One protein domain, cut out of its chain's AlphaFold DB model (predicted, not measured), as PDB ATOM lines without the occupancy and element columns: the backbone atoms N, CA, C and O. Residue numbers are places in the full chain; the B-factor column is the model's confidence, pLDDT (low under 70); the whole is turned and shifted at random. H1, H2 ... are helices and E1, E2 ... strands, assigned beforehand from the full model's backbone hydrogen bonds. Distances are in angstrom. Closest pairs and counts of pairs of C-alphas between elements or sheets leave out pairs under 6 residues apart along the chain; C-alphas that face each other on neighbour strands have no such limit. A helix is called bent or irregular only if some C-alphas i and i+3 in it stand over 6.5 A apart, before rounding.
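AT A GLANCE: This is residues 3 to 135 of the 145 residues of an uncharacterized protein of Alistipes sp. AF48-12 (UniProt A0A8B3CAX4). A strongly twisted antiparallel sheet is built along the long strand E5, with the hairpin E1 and E2 beside its last part and the shorter strands E3 and E4 along its earlier part. H2, H3 and H4 follow one another in a loose arc from the end of E3 to the turn of the hairpin, where H4 covers E2 and the end of E5; H1 and a long loop lie at the hairpin's other end, and H5 sits beside the start of E5. The 133 printed residues have five named strands and five named helices, in the order E1 E2 H1 E3 H2 H3 H4 E4 H5 E5, of mixed class. The whole is only just compact, close to loose, with a radius of gyration of the C-alphas of 16.4 A and spans of 44 by 41 by 26 A.

HOW THE PARTS SIT: In the branched sheet, E5, residues 123 to 134, is the antiparallel neighbour of E2, residues 30 to 39, E3, residues 59 to 63, and E4, residues 104 to 106. The pairing is staggered, and E5 bends by 52 degrees at residue 131. E2 and E3 lie on one side of E5, E4 on the other side. Within hydrogen-bond range are N 33 and O 133 at 2.9 A for E2 and E5, N 60 and O 126 at 2.8 A for E3 and E5, and N 106 and O 127 at 2.8 A for E4 and E5. E1, residues 14 to 25, forms a hairpin with E2, at 169 degrees, with N 21 and O 34 at 2.7 A. H4, residues 89 to 97, is on the sheet at a height of 8.0 A, over E2 and only just over E5, with 3 C-alphas falling on E5. It runs along the strands, at 6 degrees to E2 on the local plane; its closest C-alphas to E2 are Ala 89 and Tyr 30, 4.9 A apart. H3, residues 79 to 85, only grazes the sheet; its closest C-alphas to E1 are Lys 83 and Ser 25, 7.0 A apart. H2, residues 64 to 74, and H5, residues 112 to 115, also only graze it; the closest C-alphas to E5 are Lys 64 and Thr 123, 4.7 A, and Asn 114 and Ile 124, 4.8 A. H1, residues 41 to 44, only grazes the sheet with 5 pairs of C-alphas within 10 A. Each O i to N i+4 pair is within range in H4, 4 of 7 in H2, and 1 of 3 in H3 beside 3 of 4 O i to N i+3 pairs; H1 and H5 are too short.

IN THESE COORDINATES: E5 is 32.3 A long, from C-alpha 123 at (60.763, 13.047, 47.601) to C-alpha 134 at (36.649, -0.605, 31.076). E1 begins at C-alpha 14 and is 30.0 A long, E2 28.2 A, E3 13.4 A. H2 is 15.2 A long and only just irregular, C-alphas 69 and 72 being 6.7 A apart; H4 is 12.2 A and H3 10.1 A.

THE WHOLE: The C-alphas farthest apart are those of Lys 46 and Lys 87, 45.0 A. The printed part has no cut; the link from H1 to E3 is long, with 14 residues. Mean pLDDT of the printed part is 85.4; residues 3 to 9 and 115 to 121 are under 70.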
ATOM      1  N   ARG A   3      54.364  -0.737  32.189       59.91
ATOM      2  CA  ARG A   3      54.932   0.264  31.284       59.91
ATOM      3  C   ARG A   3      54.648  -0.209  29.865       59.91
ATOM      4  O   ARG A   3      54.653  -1.417  29.643       59.91
ATOM      5  N   GLY A   4      54.333   0.737  28.985       52.47
ATOM      6  CA  GLY A   4      54.027   0.529  27.577       52.47
ATOM      7  C   GLY A   4      54.818  -0.608  26.941       52.47
ATOM      8  O   GLY A   4      55.974  -0.848  27.268       52.47
ATOM      9  N   ASP A   5      54.168  -1.306  26.020       54.47
ATOM     10  CA  ASP A   5      54.786  -2.305  25.158       54.47
ATOM     11  C   ASP A   5      56.040  -1.702  24.494       54.47
ATOM     12  O   ASP A   5      56.000  -0.539  24.089       54.47
ATOM     13  N   ILE A   6      57.123  -2.478  24.355       55.53
ATOM     14  CA  ILE A   6      58.440  -2.021  23.844       55.53
ATOM     15  C   ILE A   6      58.297  -1.330  22.476       55.53
ATOM     16  O   ILE A   6      59.095  -0.477  22.097       55.53
ATOM     17  N   LYS A   7      57.232  -1.644  21.728       56.69
ATOM     18  CA  LYS A   7      56.877  -0.958  20.477       56.69
ATOM     19  C   LYS A   7      56.712   0.564  20.615       56.69
ATOM     20  O   LYS A   7      56.912   1.266  19.633       56.69
ATOM     21  N   TYR A   8      56.370   1.069  21.801       64.00
ATOM     22  CA  TYR A   8      56.255   2.502  22.078       64.00
ATOM     23  C   TYR A   8      57.564   3.128  22.576       64.00
ATOM     24  O   TYR A   8      57.652   4.352  22.614       64.00
ATOM     25  N   ASP A   9      58.593   2.332  22.897       64.19
ATOM     26  CA  ASP A   9      59.897   2.833  23.372       64.19
ATOM     27  C   ASP A   9      60.644   3.662  22.318       64.19
ATOM     28  O   ASP A   9      61.574   4.390  22.654       64.19
ATOM     29  N   ASN A  10      60.203   3.613  21.057       72.94
ATOM     30  CA  ASN A  10      60.767   4.387  19.952       72.94
ATOM     31  C   ASN A  10      59.711   5.126  19.119       72.94
ATOM     32  O   ASN A  10      60.027   5.619  18.036       72.94
ATOM     33  N   ASP A  11      58.462   5.187  19.583       84.25
ATOM     34  CA  ASP A  11      57.419   5.898  18.853       84.25
ATOM     35  C   ASP A  11      57.601   7.417  19.054       84.25
ATOM     36  O   ASP A  11      57.447   7.914  20.174       84.25
ATOM     37  N   PRO A  12      57.923   8.184  17.990       84.94
ATOM     38  CA  PRO A  12      58.196   9.612  18.103       84.94
ATOM     39  C   PRO A  12      56.964  10.432  18.504       84.94
ATOM     40  O   PRO A  12      57.110  11.608  18.838       84.94
ATOM     41  N   VAL A  13      55.762   9.850  18.458       88.69
ATOM     42  CA  VAL A  13      54.526  10.477  18.935       88.69
ATOM     43  C   VAL A  13      54.527  10.637  20.456       88.69
ATOM     44  O   VAL A  13      53.805  11.491  20.969       88.69
ATOM     45  N   TYR A  14      55.380   9.911  21.184       86.56
ATOM     46  CA  TYR A  14      55.502  10.011  22.634       86.56
ATOM     47  C   TYR A  14      56.892  10.512  23.060       86.56
ATOM     48  O   TYR A  14      57.920  10.077  22.556       86.56
ATOM     49  N   ASN A  15      56.942  11.418  24.037       85.94
ATOM     50  CA  ASN A  15      58.183  11.803  24.715       85.94
ATOM     51  C   ASN A  15      58.672  10.688  25.653       85.94
ATOM     52  O   ASN A  15      59.875  10.547  25.873       85.94
ATOM     53  N   HIS A  16      57.737   9.926  26.230       81.50
ATOM     54  CA  HIS A  16      57.992   8.736  27.041       81.50
ATOM     55  C   HIS A  16      56.911   7.690  26.743       81.50
ATOM     56  O   HIS A  16      55.760   8.089  26.534       81.50
ATOM     57  N   PRO A  17      57.227   6.385  26.807       82.69
ATOM     58  CA  PRO A  17      56.240   5.326  26.631       82.69
ATOM     59  C   PRO A  17      55.035   5.528  27.557       82.69
ATOM     60  O   PRO A  17      55.227   5.870  28.733       82.69
ATOM     61  N   PRO A  18      53.800   5.305  27.075       85.75
ATOM     62  CA  PRO A  18      52.626   5.361  27.932       85.75
ATOM     63  C   PRO A  18      52.763   4.421  29.131       85.75
ATOM     64  O   PRO A  18      53.298   3.319  29.014       85.75
ATOM     65  N   ILE A  19      52.251   4.826  30.292       86.62
ATOM     66  CA  ILE A  19      52.238   3.977  31.492       86.62
ATOM     67  C   ILE A  19      50.795   3.589  31.768       86.62
ATOM     68  O   ILE A  19      49.963   4.465  31.983       86.62
ATOM     69  N   THR A  20      50.500   2.292  31.802       87.44
ATOM     70  CA  THR A  20      49.153   1.784  32.061       87.44
ATOM     71  C   THR A  20      49.087   1.076  33.407       87.44
ATOM     72  O   THR A  20      49.870   0.188  33.748       87.44
ATOM     73  N   PHE A  21      48.089   1.450  34.186       87.19
ATOM     74  CA  PHE A  21      47.726   0.823  35.437       87.19
ATOM     75  C   PHE A  21      46.457   0.027  35.208       87.19
ATOM     76  O   PHE A  21      45.425   0.564  34.805       87.19
ATOM     77  N   LEU A  22      46.572  -1.274  35.454       88.56
ATOM     78  CA  LEU A  22      45.457  -2.190  35.382       88.56
ATOM     79  C   LEU A  22      44.846  -2.333  36.765       88.56
ATOM     80  O   LEU A  22      45.547  -2.662  37.724       88.56
ATOM     81  N   PHE A  23      43.544  -2.109  36.843       88.44
ATOM     82  CA  PHE A  23      42.775  -2.352  38.042       88.44
ATOM     83  C   PHE A  23      41.735  -3.426  37.756       88.44
ATOM     84  O   PHE A  23      40.760  -3.186  37.045       88.44
ATOM     85  N   GLU A  24      41.985  -4.634  38.257       89.88
ATOM     86  CA  GLU A  24      41.187  -5.812  37.933       89.88
ATOM     87  C   GLU A  24      40.725  -6.573  39.176       89.88
ATOM     88  O   GLU A  24      41.438  -6.677  40.176       89.88
ATOM     89  N   SER A  25      39.537  -7.164  39.073       90.19
ATOM     90  CA  SER A  25      39.061  -8.197  39.986       90.19
ATOM     91  C   SER A  25      38.526  -9.362  39.172       90.19
ATOM     92  O   SER A  25      37.468  -9.264  38.551       90.19
ATOM     93  N   LYS A  26      39.235 -10.492  39.207       87.75
ATOM     94  CA  LYS A  26      38.809 -11.718  38.513       87.75
ATOM     95  C   LYS A  26      37.533 -12.311  39.107       87.75
ATOM     96  O   LYS A  26      36.730 -12.861  38.370       87.75
ATOM     97  N   ASN A  27      37.342 -12.177  40.422       89.50
ATOM     98  CA  ASN A  27      36.157 -12.687  41.113       89.50
ATOM     99  C   ASN A  27      34.890 -11.909  40.721       89.50
ATOM    100  O   ASN A  27      33.845 -12.496  40.479       89.50
ATOM    101  N   VAL A  28      34.993 -10.580  40.645       90.94
ATOM    102  CA  VAL A  28      33.850  -9.707  40.329       90.94
ATOM    103  C   VAL A  28      33.695  -9.502  38.815       90.94
ATOM    104  O   VAL A  28      32.612  -9.160  38.347       90.94
ATOM    105  N   GLY A  29      34.752  -9.745  38.037       92.50
ATOM    106  CA  GLY A  29      34.730  -9.730  36.573       92.50
ATOM    107  C   GLY A  29      34.925  -8.353  35.939       92.50
ATOM    108  O   GLY A  29      34.509  -8.155  34.799       92.50
ATOM    109  N   TYR A  30      35.544  -7.397  36.640       93.06
ATOM    110  CA  TYR A  30      35.847  -6.080  36.073       93.06
ATOM    111  C   TYR A  30      37.339  -5.876  35.819       93.06
ATOM    112  O   TYR A  30      38.202  -6.370  36.551       93.06
ATOM    113  N   THR A  31      37.610  -5.048  34.819       92.94
ATOM    114  CA  THR A  31      38.912  -4.497  34.474       92.94
ATOM    115  C   THR A  31      38.728  -3.029  34.115       92.94
ATOM    116  O   THR A  31      37.845  -2.676  33.331       92.94
ATOM    117  N   ILE A  32      39.550  -2.171  34.710       92.19
ATOM    118  CA  ILE A  32      39.575  -0.727  34.488       92.19
ATOM    119  C   ILE A  32      41.015  -0.342  34.153       92.19
ATOM    120  O   ILE A  32      41.952  -0.731  34.855       92.19
ATOM    121  N   TRP A  33      41.187   0.428  33.082       91.50
ATOM    122  CA  TRP A  33      42.489   0.899  32.626       91.50
ATOM    123  C   TRP A  33      42.656   2.380  32.929       91.50
ATOM    124  O   TRP A  33      41.854   3.213  32.495       91.50
ATOM    125  N   PHE A  34      43.746   2.698  33.624       91.06
ATOM    126  CA  PHE A  34      44.228   4.062  33.769       91.06
ATOM    127  C   PHE A  34      45.538   4.227  33.016       91.06
ATOM    128  O   PHE A  34      46.455   3.436  33.225       91.06
ATOM    129  N   THR A  35      45.663   5.254  32.183       89.69
ATOM    130  CA  THR A  35      46.875   5.464  31.384       89.69
ATOM    131  C   THR A  35      47.419   6.874  31.563       89.69
ATOM    132  O   THR A  35      46.669   7.844  31.651       89.69
ATOM    133  N   HIS A  36      48.741   6.965  31.645       91.00
ATOM    134  CA  HIS A  36      49.518   8.186  31.523       91.00
ATOM    135  C   HIS A  36      50.052   8.290  30.097       91.00
ATOM    136  O   HIS A  36      50.752   7.383  29.641       91.00
ATOM    137  N   TYR A  37      49.767   9.402  29.423       87.94
ATOM    138  CA  TYR A  37      50.310   9.721  28.108       87.94
ATOM    139  C   TYR A  37      51.261  10.910  28.191       87.94
ATOM    140  O   TYR A  37      50.943  11.946  28.777       87.94
ATOM    141  N   SER A  38      52.408  10.781  27.528       87.38
ATOM    142  CA  SER A  38      53.360  11.873  27.339       87.38
ATOM    143  C   SER A  38      53.524  12.132  25.846       87.38
ATOM    144  O   SER A  38      54.523  11.744  25.252       87.38
ATOM    145  N   PHE A  39      52.514  12.723  25.207       88.44
ATOM    146  CA  PHE A  39      52.549  12.995  23.769       88.44
ATOM    147  C   PHE A  39      53.572  14.080  23.407       88.44
ATOM    148  O   PHE A  39      53.669  15.125  24.053       88.44
ATOM    149  N   ASN A  40      54.291  13.863  22.309       89.56
ATOM    150  CA  ASN A  40      55.020  14.892  21.590       89.56
ATOM    151  C   ASN A  40      54.049  15.610  20.642       89.56
ATOM    152  O   ASN A  40      53.782  15.139  19.534       89.56
ATOM    153  N   LEU A  41      53.523  16.762  21.063       90.56
ATOM    154  CA  LEU A  41      52.496  17.480  20.296       90.56
ATOM    155  C   LEU A  41      52.977  17.922  18.907       90.56
ATOM    156  O   LEU A  41      52.178  17.980  17.972       90.56
ATOM    157  N   ASP A  42      54.275  18.188  18.734       91.00
ATOM    158  CA  ASP A  42      54.839  18.568  17.437       91.00
ATOM    159  C   ASP A  42      54.853  17.422  16.427       91.00
ATOM    160  O   ASP A  42      54.807  17.663  15.214       91.00
ATOM    161  N   LYS A  43      54.934  16.187  16.921       92.31
ATOM    162  CA  LYS A  43      54.852  14.970  16.115       92.31
ATOM    163  C   LYS A  43      53.396  14.558  15.925       92.31
ATOM    164  O   LYS A  43      52.977  14.409  14.783       92.31
ATOM    165  N   LEU A  44      52.610  14.520  17.002       91.06
ATOM    166  CA  LEU A  44      51.204  14.114  16.979       91.06
ATOM    167  C   LEU A  44      50.355  14.966  16.019       91.06
ATOM    168  O   LEU A  44      49.568  14.417  15.250       91.06
ATOM    169  N   LYS A  45      50.572  16.291  15.979       93.12
ATOM    170  CA  LYS A  45      49.827  17.204  15.087       93.12
ATOM    171  C   LYS A  45      50.021  16.925  13.591       93.12
ATOM    172  O   LYS A  45      49.282  17.471  12.776       93.12
ATOM    173  N   LYS A  46      51.041  16.142  13.218       93.75
ATOM    174  CA  LYS A  46      51.305  15.740  11.827       93.75
ATOM    175  C   LYS A  46      50.488  14.519  11.408       93.75
ATOM    176  O   LYS A  46      50.336  14.300  10.213       93.75
ATOM    177  N   GLU A  47      49.979  13.747  12.366       91.25
ATOM    178  CA  GLU A  47      49.198  12.531  12.116       91.25
ATOM    179  C   GLU A  47      47.697  12.783  12.245       91.25
ATOM    180  O   GLU A  47      46.909  12.258  11.461       91.25
ATOM    181  N   ARG A  48      47.292  13.615  13.210       90.88
ATOM    182  CA  ARG A  48      45.891  13.997  13.409       90.88
ATOM    183  C   ARG A  48      45.747  15.339  14.135       90.88
ATOM    184  O   ARG A  48      46.698  15.794  14.773       90.88
ATOM    185  N   PRO A  49      44.557  15.968  14.100       92.06
ATOM    186  CA  PRO A  49      44.258  17.124  14.937       92.06
ATOM    187  C   PRO A  49      44.458  16.832  16.432       92.06
ATOM    188  O   PRO A  49      44.124  15.744  16.913       92.06
ATOM    189  N   ILE A  50      44.970  17.836  17.148       89.69
ATOM    190  CA  ILE A  50      45.159  17.795  18.601       89.69
ATOM    191  C   ILE A  50      43.799  17.898  19.294       89.69
ATOM    192  O   ILE A  50      43.029  18.829  19.060       89.69
ATOM    193  N   GLN A  51      43.529  16.938  20.163       87.00
ATOM    194  CA  GLN A  51      42.361  16.855  21.022       87.00
ATOM    195  C   GLN A  51      42.695  17.391  22.418       87.00
ATOM    196  O   GLN A  51      43.857  17.472  22.820       87.00
ATOM    197  N   LYS A  52      41.661  17.734  23.194       80.25
ATOM    198  CA  LYS A  52      41.806  18.170  24.595       80.25
ATOM    199  C   LYS A  52      42.573  17.145  25.443       80.25
ATOM    200  O   LYS A  52      43.298  17.518  26.361       80.25
ATOM    201  N   ASP A  53      42.471  15.874  25.082       78.81
ATOM    202  CA  ASP A  53      43.105  14.787  25.813       78.81
ATOM    203  C   ASP A  53      44.541  14.485  25.341       78.81
ATOM    204  O   ASP A  53      45.223  13.636  25.906       78.81
ATOM    205  N   ASP A  54      45.073  15.221  24.373       82.12
ATOM    206  CA  ASP A  54      46.457  15.013  23.932       82.12
ATOM    207  C   ASP A  54      47.473  15.792  24.766       82.12
ATOM    208  O   ASP A  54      48.673  15.531  24.699       82.12
ATOM    209  N   TYR A  55      47.014  16.763  25.557       76.94
ATOM    210  CA  TYR A  55      47.904  17.605  26.345       76.94
ATOM    211  C   TYR A  55      48.629  16.809  27.430       76.94
ATOM    212  O   TYR A  55      48.071  15.899  28.051       76.94
ATOM    213  N   GLN A  56      49.891  17.194  27.635       75.81
ATOM    214  CA  GLN A  56      50.871  16.458  28.417       75.81
ATOM    215  C   GLN A  56      50.410  16.260  29.862       75.81
ATOM    216  O   GLN A  56      50.227  17.217  30.617       75.81
ATOM    217  N   MET A  57      50.267  14.994  30.234       89.56
ATOM    218  CA  MET A  57      49.985  14.591  31.602       89.56
ATOM    219  C   MET A  57      51.260  14.712  32.435       89.56
ATOM    220  O   MET A  57      52.372  14.542  31.930       89.56
ATOM    221  N   GLN A  58      51.119  15.014  33.720       89.38
ATOM    222  CA  GLN A  58      52.255  15.368  34.563       89.38
ATOM    223  C   GLN A  58      52.746  14.190  35.406       89.38
ATOM    224  O   GLN A  58      51.967  13.470  36.029       89.38
ATOM    225  N   ILE A  59      54.068  14.042  35.499       89.50
ATOM    226  CA  ILE A  59      54.705  13.292  36.585       89.50
ATOM    227  C   ILE A  59      55.229  14.321  37.581       89.50
ATOM    228  O   ILE A  59      56.157  15.074  37.292       89.50
ATOM    229  N   LEU A  60      54.605  14.381  38.753       91.44
ATOM    230  CA  LEU A  60      54.959  15.333  39.794       91.44
ATOM    231  C   LEU A  60      55.972  14.713  40.744       91.44
ATOM    232  O   LEU A  60      55.682  13.708  41.391       91.44
ATOM    233  N   ILE A  61      57.117  15.371  40.896       91.38
ATOM    234  CA  ILE A  61      58.045  15.113  41.996       91.38
ATOM    235  C   ILE A  61      57.776  16.140  43.093       91.38
ATOM    236  O   ILE A  61      57.784  17.350  42.847       91.38
ATOM    237  N   LYS A  62      57.477  15.667  44.302       92.06
ATOM    238  CA  LYS A  62      57.151  16.509  45.461       92.06
ATOM    239  C   LYS A  62      57.974  16.090  46.674       92.06
ATOM    240  O   LYS A  62      58.370  14.934  46.748       92.06
ATOM    241  N   PRO A  63      58.206  16.978  47.654       91.31
ATOM    242  CA  PRO A  63      58.801  16.577  48.924       91.31
ATOM    243  C   PRO A  63      57.926  15.548  49.648       91.31
ATOM    244  O   PRO A  63      56.699  15.631  49.592       91.31
ATOM    245  N   LYS A  64      58.526  14.639  50.417       88.31
ATOM    246  CA  LYS A  64      57.809  13.630  51.214       88.31
ATOM    247  C   LYS A  64      56.831  14.243  52.216       88.31
ATOM    248  O   LYS A  64      55.786  13.665  52.503       88.31
ATOM    249  N   SER A  65      57.099  15.460  52.691       89.38
ATOM    250  CA  SER A  65      56.158  16.219  53.526       89.38
ATOM    251  C   SER A  65      54.822  16.498  52.825       89.38
ATOM    252  O   SER A  65      53.799  16.592  53.502       89.38
ATOM    253  N   PHE A  66      54.784  16.562  51.489       91.88
ATOM    254  CA  PHE A  66      53.550  16.716  50.716       91.88
ATOM    255  C   PHE A  66      52.600  15.523  50.899       91.88
ATOM    256  O   PHE A  66      51.389  15.723  51.000       91.88
ATOM    257  N   TYR A  67      53.135  14.301  51.028       88.81
ATOM    258  CA  TYR A  67      52.337  13.106  51.317       88.81
ATOM    259  C   TYR A  67      51.579  13.254  52.641       88.81
ATOM    260  O   TYR A  67      50.350  13.188  52.670       88.81
ATOM    261  N   ASN A  68      52.302  13.558  53.721       86.06
ATOM    262  CA  ASN A  68      51.717  13.680  55.059       86.06
ATOM    263  C   ASN A  68      50.799  14.904  55.194       86.06
ATOM    264  O   ASN A  68      49.743  14.834  55.820       86.06
ATOM    265  N   ASN A  69      51.192  16.038  54.610       90.12
ATOM    266  CA  ASN A  69      50.515  17.311  54.846       90.12
ATOM    267  C   ASN A  69      49.357  17.586  53.891       90.12
ATOM    268  O   ASN A  69      48.494  18.387  54.246       90.12
ATOM    269  N   THR A  70      49.339  16.951  52.716       90.56
ATOM    270  CA  THR A  70      48.330  17.196  51.675       90.56
ATOM    271  C   THR A  70      47.595  15.916  51.313       90.56
ATOM    272  O   THR A  70      46.384  15.849  51.497       90.56
ATOM    273  N   ILE A  71      48.312  14.883  50.854       89.12
ATOM    274  CA  ILE A  71      47.681  13.677  50.291       89.12
ATOM    275  C   ILE A  71      46.849  12.955  51.347       89.12
ATOM    276  O   ILE A  71      45.660  12.754  51.131       89.12
ATOM    277  N   LEU A  72      47.429  12.626  52.507       89.00
ATOM    278  CA  LEU A  72      46.700  11.924  53.571       89.00
ATOM    279  C   LEU A  72      45.494  12.720  54.091       89.00
ATOM    280  O   LEU A  72      44.479  12.131  54.454       89.00
ATOM    281  N   LYS A  73      45.576  14.057  54.091       92.25
ATOM    282  CA  LYS A  73      44.478  14.932  54.530       92.25
ATOM    283  C   LYS A  73      43.365  15.066  53.494       92.25
ATOM    284  O   LYS A  73      42.227  15.316  53.870       92.25
ATOM    285  N   ALA A  74      43.678  14.877  52.214       87.50
ATOM    286  CA  ALA A  74      42.706  14.900  51.126       87.50
ATOM    287  C   ALA A  74      41.844  13.623  51.051       87.50
ATOM    288  O   ALA A  74      41.037  13.502  50.135       87.50
ATOM    289  N   ASN A  75      42.001  12.691  52.003       85.94
ATOM    290  CA  ASN A  75      41.299  11.409  52.063       85.94
ATOM    291  C   ASN A  75      41.451  10.603  50.756       85.94
ATOM    292  O   ASN A  75      40.494  10.462  49.988       85.94
ATOM    293  N   PRO A  76      42.669  10.108  50.463       89.44
ATOM    294  CA  PRO A  76      42.952   9.457  49.197       89.44
ATOM    295  C   PRO A  76      42.189   8.137  49.093       89.44
ATOM    296  O   PRO A  76      41.965   7.432  50.081       89.44
ATOM    297  N   ILE A  77      41.831   7.763  47.868       88.31
ATOM    298  CA  ILE A  77      41.243   6.453  47.607       88.31
ATOM    299  C   ILE A  77      42.368   5.422  47.602       88.31
ATOM    300  O   ILE A  77      43.258   5.448  46.754       88.31
ATOM    301  N   TYR A  78      42.306   4.485  48.544       88.06
ATOM    302  CA  TYR A  78      43.204   3.340  48.567       88.06
ATOM    303  C   TYR A  78      42.676   2.277  47.608       88.06
ATOM    304  O   TYR A  78      41.656   1.641  47.874       88.06
ATOM    305  N   ILE A  79      43.389   2.095  46.500       82.12
ATOM    306  CA  ILE A  79      43.035   1.179  45.411       82.12
ATOM    307  C   ILE A  79      42.812  -0.257  45.919       82.12
ATOM    308  O   ILE A  79      41.814  -0.887  45.574       82.12
ATOM    309  N   ASP A  80      43.653  -0.742  46.834       79.75
ATOM    310  CA  ASP A  80      43.477  -2.071  47.434       79.75
ATOM    311  C   ASP A  80      42.222  -2.209  48.292       79.75
ATOM    312  O   ASP A  80      41.695  -3.306  48.417       79.75
ATOM    313  N   ARG A  81      41.715  -1.111  48.856       84.88
ATOM    314  CA  ARG A  81      40.475  -1.135  49.637       84.88
ATOM    315  C   ARG A  81      39.269  -1.058  48.719       84.88
ATOM    316  O   ARG A  81      38.350  -1.851  48.858       84.88
ATOM    317  N   ILE A  82      39.273  -0.130  47.758       83.19
ATOM    318  CA  ILE A  82      38.112   0.077  46.883       83.19
ATOM    319  C   ILE A  82      37.847  -1.151  46.000       83.19
ATOM    320  O   ILE A  82      36.688  -1.472  45.744       83.19
ATOM    321  N   LYS A  83      38.886  -1.909  45.616       77.69
ATOM    322  CA  LYS A  83      38.728  -3.102  44.764       77.69
ATOM    323  C   LYS A  83      37.839  -4.175  45.382       77.69
ATOM    324  O   LYS A  83      37.126  -4.866  44.658       77.69
ATOM    325  N   GLU A  84      37.890  -4.284  46.707       78.69
ATOM    326  CA  GLU A  84      37.148  -5.254  47.513       78.69
ATOM    327  C   GLU A  84      35.739  -4.755  47.865       78.69
ATOM    328  O   GLU A  84      34.903  -5.539  48.306       78.69
ATOM    329  N   THR A  85      35.449  -3.464  47.658       85.94
ATOM    330  CA  THR A  85      34.133  -2.884  47.976       85.94
ATOM    331  C   THR A  85      33.081  -3.116  46.899       85.94
ATOM    332  O   THR A  85      31.893  -3.160  47.222       85.94
ATOM    333  N   PHE A  86      33.492  -3.269  45.637       92.62
ATOM    334  CA  PHE A  86      32.558  -3.512  44.540       92.62
ATOM    335  C   PHE A  86      31.998  -4.928  44.627       92.62
ATOM    336  O   PHE A  86      32.740  -5.909  44.579       92.62
ATOM    337  N   LYS A  87      30.673  -5.034  44.710       93.12
ATOM    338  CA  LYS A  87      29.958  -6.314  44.724       93.12
ATOM    339  C   LYS A  87      29.691  -6.823  43.314       93.12
ATOM    340  O   LYS A  87      29.513  -8.022  43.122       93.12
ATOM    341  N   THR A  88      29.646  -5.921  42.333       94.75
ATOM    342  CA  THR A  88      29.389  -6.249  40.926       94.75
ATOM    343  C   THR A  88      30.311  -5.472  39.989       94.75
ATOM    344  O   THR A  88      30.780  -4.384  40.323       94.75
ATOM    345  N   ALA A  89      30.539  -6.003  38.782       94.44
ATOM    346  CA  ALA A  89      31.321  -5.304  37.765       94.44
ATOM    347  C   ALA A  89      30.682  -3.964  37.365       94.44
ATOM    348  O   ALA A  89      31.386  -2.975  37.189       94.44
ATOM    349  N   LYS A  90      29.344  -3.900  37.336       94.81
ATOM    350  CA  LYS A  90      28.585  -2.681  37.028       94.81
ATOM    351  C   LYS A  90      28.854  -1.545  38.016       94.81
ATOM    352  O   LYS A  90      28.974  -0.398  37.599       94.81
ATOM    353  N   GLU A  91      28.973  -1.845  39.309       95.00
ATOM    354  CA  GLU A  91      29.351  -0.838  40.314       95.00
ATOM    355  C   GLU A  91      30.761  -0.295  40.057       95.00
ATOM    356  O   GLU A  91      30.976   0.916  40.119       95.00
ATOM    357  N   ALA A  92      31.707  -1.178  39.722       94.31
ATOM    358  CA  ALA A  92      33.077  -0.790  39.405       94.31
ATOM    359  C   ALA A  92      33.149   0.071  38.132       94.31
ATOM    360  O   ALA A  92      33.840   1.090  38.117       94.31
ATOM    361  N   TRP A  93      32.409  -0.294  37.080       94.56
ATOM    362  CA  TRP A  93      32.342   0.474  35.835       94.56
ATOM    363  C   TRP A  93      31.693   1.842  36.036       94.56
ATOM    364  O   TRP A  93      32.269   2.841  35.618       94.56
ATOM    365  N   ALA A  94      30.574   1.917  36.763       94.06
ATOM    366  CA  ALA A  94      29.924   3.187  37.085       94.06
ATOM    367  C   ALA A  94      30.837   4.109  37.911       94.06
ATOM    368  O   ALA A  94      30.903   5.315  37.664       94.06
ATOM    369  N   TRP A  95      31.580   3.545  38.871       93.50
ATOM    370  CA  TRP A  95      32.601   4.290  39.604       93.50
ATOM    371  C   TRP A  95      33.694   4.815  38.668       93.50
ATOM    372  O   TRP A  95      34.033   5.995  38.740       93.50
ATOM    373  N   ALA A  96      34.210   3.968  37.775       93.00
ATOM    374  CA  ALA A  96      35.269   4.333  36.843       93.00
ATOM    375  C   ALA A  96      34.821   5.407  35.838       93.00
ATOM    376  O   ALA A  96      35.566   6.353  35.584       93.00
ATOM    377  N   ASP A  97      33.603   5.315  35.304       92.00
ATOM    378  CA  ASP A  97      33.034   6.329  34.411       92.00
ATOM    379  C   ASP A  97      32.908   7.691  35.106       92.00
ATOM    380  O   ASP A  97      33.218   8.722  34.506       92.00
ATOM    381  N   GLY A  98      32.599   7.704  36.407       92.50
ATOM    382  CA  GLY A  98      32.618   8.915  37.235       92.50
ATOM    383  C   GLY A  98      33.996   9.581  37.387       92.50
ATOM    384  O   GLY A  98      34.088  10.664  37.977       92.50
ATOM    385  N   LEU A  99      35.070   8.962  36.883       91.88
ATOM    386  CA  LEU A  99      36.437   9.483  36.924       91.88
ATOM    387  C   LEU A  99      36.927  10.067  35.589       91.88
ATOM    388  O   LEU A  99      37.975  10.706  35.595       91.88
ATOM    389  N   ARG A 100      36.212   9.880  34.469       86.81
ATOM    390  CA  ARG A 100      36.707  10.238  33.119       86.81
ATOM    391  C   ARG A 100      37.124  11.704  32.970       86.81
ATOM    392  O   ARG A 100      38.177  11.979  32.413       86.81
ATOM    393  N   GLU A 101      36.353  12.624  33.541       84.50
ATOM    394  CA  GLU A 101      36.617  14.072  33.465       84.50
ATOM    395  C   GLU A 101      37.465  14.609  34.631       84.50
ATOM    396  O   GLU A 101      37.609  15.822  34.800       84.50
ATOM    397  N   LYS A 102      37.992  13.731  35.494       88.88
ATOM    398  CA  LYS A 102      38.752  14.133  36.684       88.88
ATOM    399  C   LYS A 102      40.252  14.024  36.436       88.88
ATOM    400  O   LYS A 102      40.726  13.073  35.825       88.88
ATOM    401  N   THR A 103      41.015  14.953  37.006       88.06
ATOM    402  CA  THR A 103      42.468  14.795  37.142       88.06
ATOM    403  C   THR A 103      42.753  13.806  38.266       88.06
ATOM    404  O   THR A 103      42.390  14.044  39.421       88.06
ATOM    405  N   ILE A 104      43.399  12.691  37.935       91.81
ATOM    406  CA  ILE A 104      43.711  11.618  38.879       91.81
ATOM    407  C   ILE A 104      45.223  11.531  39.001       91.81
ATOM    408  O   ILE A 104      45.917  11.439  37.995       91.81
ATOM    409  N   TYR A 105      45.728  11.508  40.229       93.12
ATOM    410  CA  TYR A 105      47.133  11.236  40.505       93.12
ATOM    411  C   TYR A 105      47.258   9.891  41.210       93.12
ATOM    412  O   TYR A 105      46.674   9.690  42.275       93.12
ATOM    413  N   LEU A 106      48.033   8.981  40.628       91.75
ATOM    414  CA  LEU A 106      48.402   7.723  41.260       91.75
ATOM    415  C   LEU A 106      49.701   7.881  42.039       91.75
ATOM    416  O   LEU A 106      50.690   8.435  41.555       91.75
ATOM    417  N   PHE A 107      49.681   7.336  43.248       89.44
ATOM    418  CA  PHE A 107      50.839   7.154  44.101       89.44
ATOM    419  C   PHE A 107      51.116   5.656  44.205       89.44
ATOM    420  O   PHE A 107      50.319   4.921  44.789       89.44
ATOM    421  N   ASP A 108      52.220   5.200  43.616       84.19
ATOM    422  CA  ASP A 108      52.625   3.798  43.697       84.19
ATOM    423  C   ASP A 108      53.540   3.587  44.907       84.19
ATOM    424  O   ASP A 108      54.688   4.027  44.921       84.19
ATOM    425  N   GLY A 109      53.019   2.902  45.926       79.69
ATOM    426  CA  GLY A 109      53.771   2.560  47.131       79.69
ATOM    427  C   GLY A 109      54.936   1.588  46.892       79.69
ATOM    428  O   GLY A 109      55.800   1.454  47.748       79.69
ATOM    429  N   SER A 110      54.977   0.917  45.742       78.06
ATOM    430  CA  SER A 110      56.076   0.023  45.366       78.06
ATOM    431  C   SER A 110      57.187   0.718  44.575       78.06
ATOM    432  O   SER A 110      58.241   0.122  44.375       78.06
ATOM    433  N   ASP A 111      56.987   1.970  44.139       79.19
ATOM    434  CA  ASP A 111      58.037   2.737  43.459       79.19
ATOM    435  C   ASP A 111      59.199   2.981  44.445       79.19
ATOM    436  O   ASP A 111      58.974   3.587  45.503       79.19
ATOM    437  N   PRO A 112      60.441   2.559  44.129       76.69
ATOM    438  CA  PRO A 112      61.599   2.798  44.988       76.69
ATOM    439  C   PRO A 112      61.809   4.280  45.315       76.69
ATOM    440  O   PRO A 112      62.282   4.606  46.400       76.69
ATOM    441  N   MET A 113      61.386   5.191  44.432       79.19
ATOM    442  CA  MET A 113      61.433   6.629  44.700       79.19
ATOM    443  C   MET A 113      60.482   7.056  45.829       79.19
ATOM    444  O   MET A 113      60.740   8.051  46.496       79.19
ATOM    445  N   ASN A 114      59.388   6.324  46.050       81.00
ATOM    446  CA  ASN A 114      58.398   6.629  47.083       81.00
ATOM    447  C   ASN A 114      58.748   6.000  48.440       81.00
ATOM    448  O   ASN A 114      58.534   6.645  49.471       81.00
ATOM    449  N   TRP A 115      59.266   4.762  48.453       69.81
ATOM    450  CA  TRP A 115      59.493   3.997  49.695       69.81
ATOM    451  C   TRP A 115      60.715   3.069  49.706       69.81
ATOM    452  O   TRP A 115      60.918   2.370  50.697       69.81
ATOM    453  N   GLY A 116      61.515   3.023  48.640       60.50
ATOM    454  CA  GLY A 116      62.671   2.129  48.553       60.50
ATOM    455  C   GLY A 116      63.883   2.614  49.349       60.50
ATOM    456  O   GLY A 116      64.039   3.806  49.601       60.50
ATOM    457  N   GLU A 117      64.775   1.676  49.681       53.56
ATOM    458  CA  GLU A 117      66.107   1.951  50.253       53.56
ATOM    459  C   GLU A 117      67.025   2.717  49.275       53.56
ATOM    460  O   GLU A 117      67.980   3.361  49.697       53.56
ATOM    461  N   GLU A 118      66.716   2.670  47.973       53.94
ATOM    462  CA  GLU A 118      67.464   3.325  46.887       53.94
ATOM    463  C   GLU A 118      67.065   4.794  46.646       53.94
ATOM    464  O   GLU A 118      67.741   5.510  45.905       53.94
ATOM    465  N   GLY A 119      65.965   5.261  47.243       56.81
ATOM    466  CA  GLY A 119      65.577   6.670  47.222       56.81
ATOM    467  C   GLY A 119      66.229   7.438  48.373       56.81
ATOM    468  O   GLY A 119      66.418   6.902  49.459       56.81
ATOM    469  N   ASP A 120      66.490   8.735  48.197       66.38
ATOM    470  CA  ASP A 120      66.967   9.601  49.292       66.38
ATOM    471  C   ASP A 120      65.924   9.794  50.417       66.38
ATOM    472  O   ASP A 120      66.189  10.426  51.440       66.38
ATOM    473  N   GLY A 121      64.709   9.269  50.218       69.81
ATOM    474  CA  GLY A 121      63.583   9.365  51.136       69.81
ATOM    475  C   GLY A 121      63.039  10.785  51.298       69.81
ATOM    476  O   GLY A 121      62.186  10.997  52.163       69.81
ATOM    477  N   THR A 122      63.504  11.756  50.506       82.38
ATOM    478  CA  THR A 122      63.116  13.168  50.631       82.38
ATOM    479  C   THR A 122      61.985  13.551  49.691       82.38
ATOM    480  O   THR A 122      61.266  14.519  49.963       82.38
ATOM    481  N   THR A 123      61.776  12.779  48.623       88.94
ATOM    482  CA  THR A 123      60.763  13.047  47.601       88.94
ATOM    483  C   THR A 123      59.791  11.888  47.405       88.94
ATOM    484  O   THR A 123      59.995  10.781  47.888       88.94
ATOM    485  N   ILE A 124      58.680  12.194  46.742       90.38
ATOM    486  CA  ILE A 124      57.681  11.259  46.242       90.38
ATOM    487  C   ILE A 124      57.370  11.599  44.785       90.38
ATOM    488  O   ILE A 124      57.482  12.757  44.364       90.38
ATOM    489  N   ARG A 125      56.901  10.604  44.042       90.75
ATOM    490  CA  ARG A 125      56.405  10.686  42.676       90.75
ATOM    491  C   ARG A 125      54.901  10.430  42.641       90.75
ATOM    492  O   ARG A 125      54.422   9.407  43.131       90.75
ATOM    493  N   LEU A 126      54.177  11.342  42.000       92.19
ATOM    494  CA  LEU A 126      52.775  11.177  41.628       92.19
ATOM    495  C   LEU A 126      52.665  11.159  40.109       92.19
ATOM    496  O   LEU A 126      53.231  12.021  39.439       92.19
ATOM    497  N   ILE A 127      51.924  10.199  39.573       91.69
ATOM    498  CA  ILE A 127      51.728  10.047  38.133       91.69
ATOM    499  C   ILE A 127      50.295  10.448  37.827       91.69
ATOM    500  O   ILE A 127      49.359   9.799  38.291       91.69
ATOM    501  N   GLU A 128      50.112  11.529  37.074       93.44
ATOM    502  CA  GLU A 128      48.802  11.852  36.527       93.44
ATOM    503  C   GLU A 128      48.372  10.737  35.572       93.44
ATOM    504  O   GLU A 128      49.155  10.320  34.716       93.44
ATOM    505  N   VAL A 129      47.137  10.263  35.714       91.75
ATOM    506  CA  VAL A 129      46.526   9.243  34.860       91.75
ATOM    507  C   VAL A 129      45.110   9.646  34.470       91.75
ATOM    508  O   VAL A 129      44.475  10.472  35.125       91.75
ATOM    509  N   ARG A 130      44.591   9.012  33.421       90.88
ATOM    510  CA  ARG A 130      43.192   9.120  33.007       90.88
ATOM    511  C   ARG A 130      42.570   7.751  32.910       90.88
ATOM    512  O   ARG A 130      43.242   6.803  32.516       90.88
ATOM    513  N   MET A 131      41.288   7.664  33.246       90.75
ATOM    514  CA  MET A 131      40.493   6.475  32.964       90.75
ATOM    515  C   MET A 131      40.250   6.413  31.455       90.75
ATOM    516  O   MET A 131      39.597   7.296  30.901       90.75
ATOM    517  N   VAL A 132      40.801   5.398  30.790       88.31
ATOM    518  CA  VAL A 132      40.722   5.277  29.325       88.31
ATOM    519  C   VAL A 132      39.690   4.246  28.885       88.31
ATOM    520  O   VAL A 132      38.962   4.476  27.920       88.31
ATOM    521  N   ALA A 133      39.567   3.137  29.613       90.12
ATOM    522  CA  ALA A 133      38.686   2.042  29.234       90.12
ATOM    523  C   ALA A 133      38.220   1.222  30.440       90.12
ATOM    524  O   ALA A 133      38.847   1.214  31.505       90.12
ATOM    525  N   THR A 134      37.143   0.474  30.218       92.94
ATOM    526  CA  THR A 134      36.649  -0.605  31.076       92.94
ATOM    527  C   THR A 134      36.330  -1.818  30.205       92.94
ATOM    528  O   THR A 134      36.209  -1.690  28.988       92.94
ATOM    529  N   ASN A 135      36.222  -3.007  30.805       93.94
ATOM    530  CA  ASN A 135      35.769  -4.214  30.101       93.94
ATOM    531  C   ASN A 135      34.236  -4.330  30.080       93.94
ATOM    532  O   ASN A 135      33.709  -5.427  29.902       93.94
TER     533      ASN A 135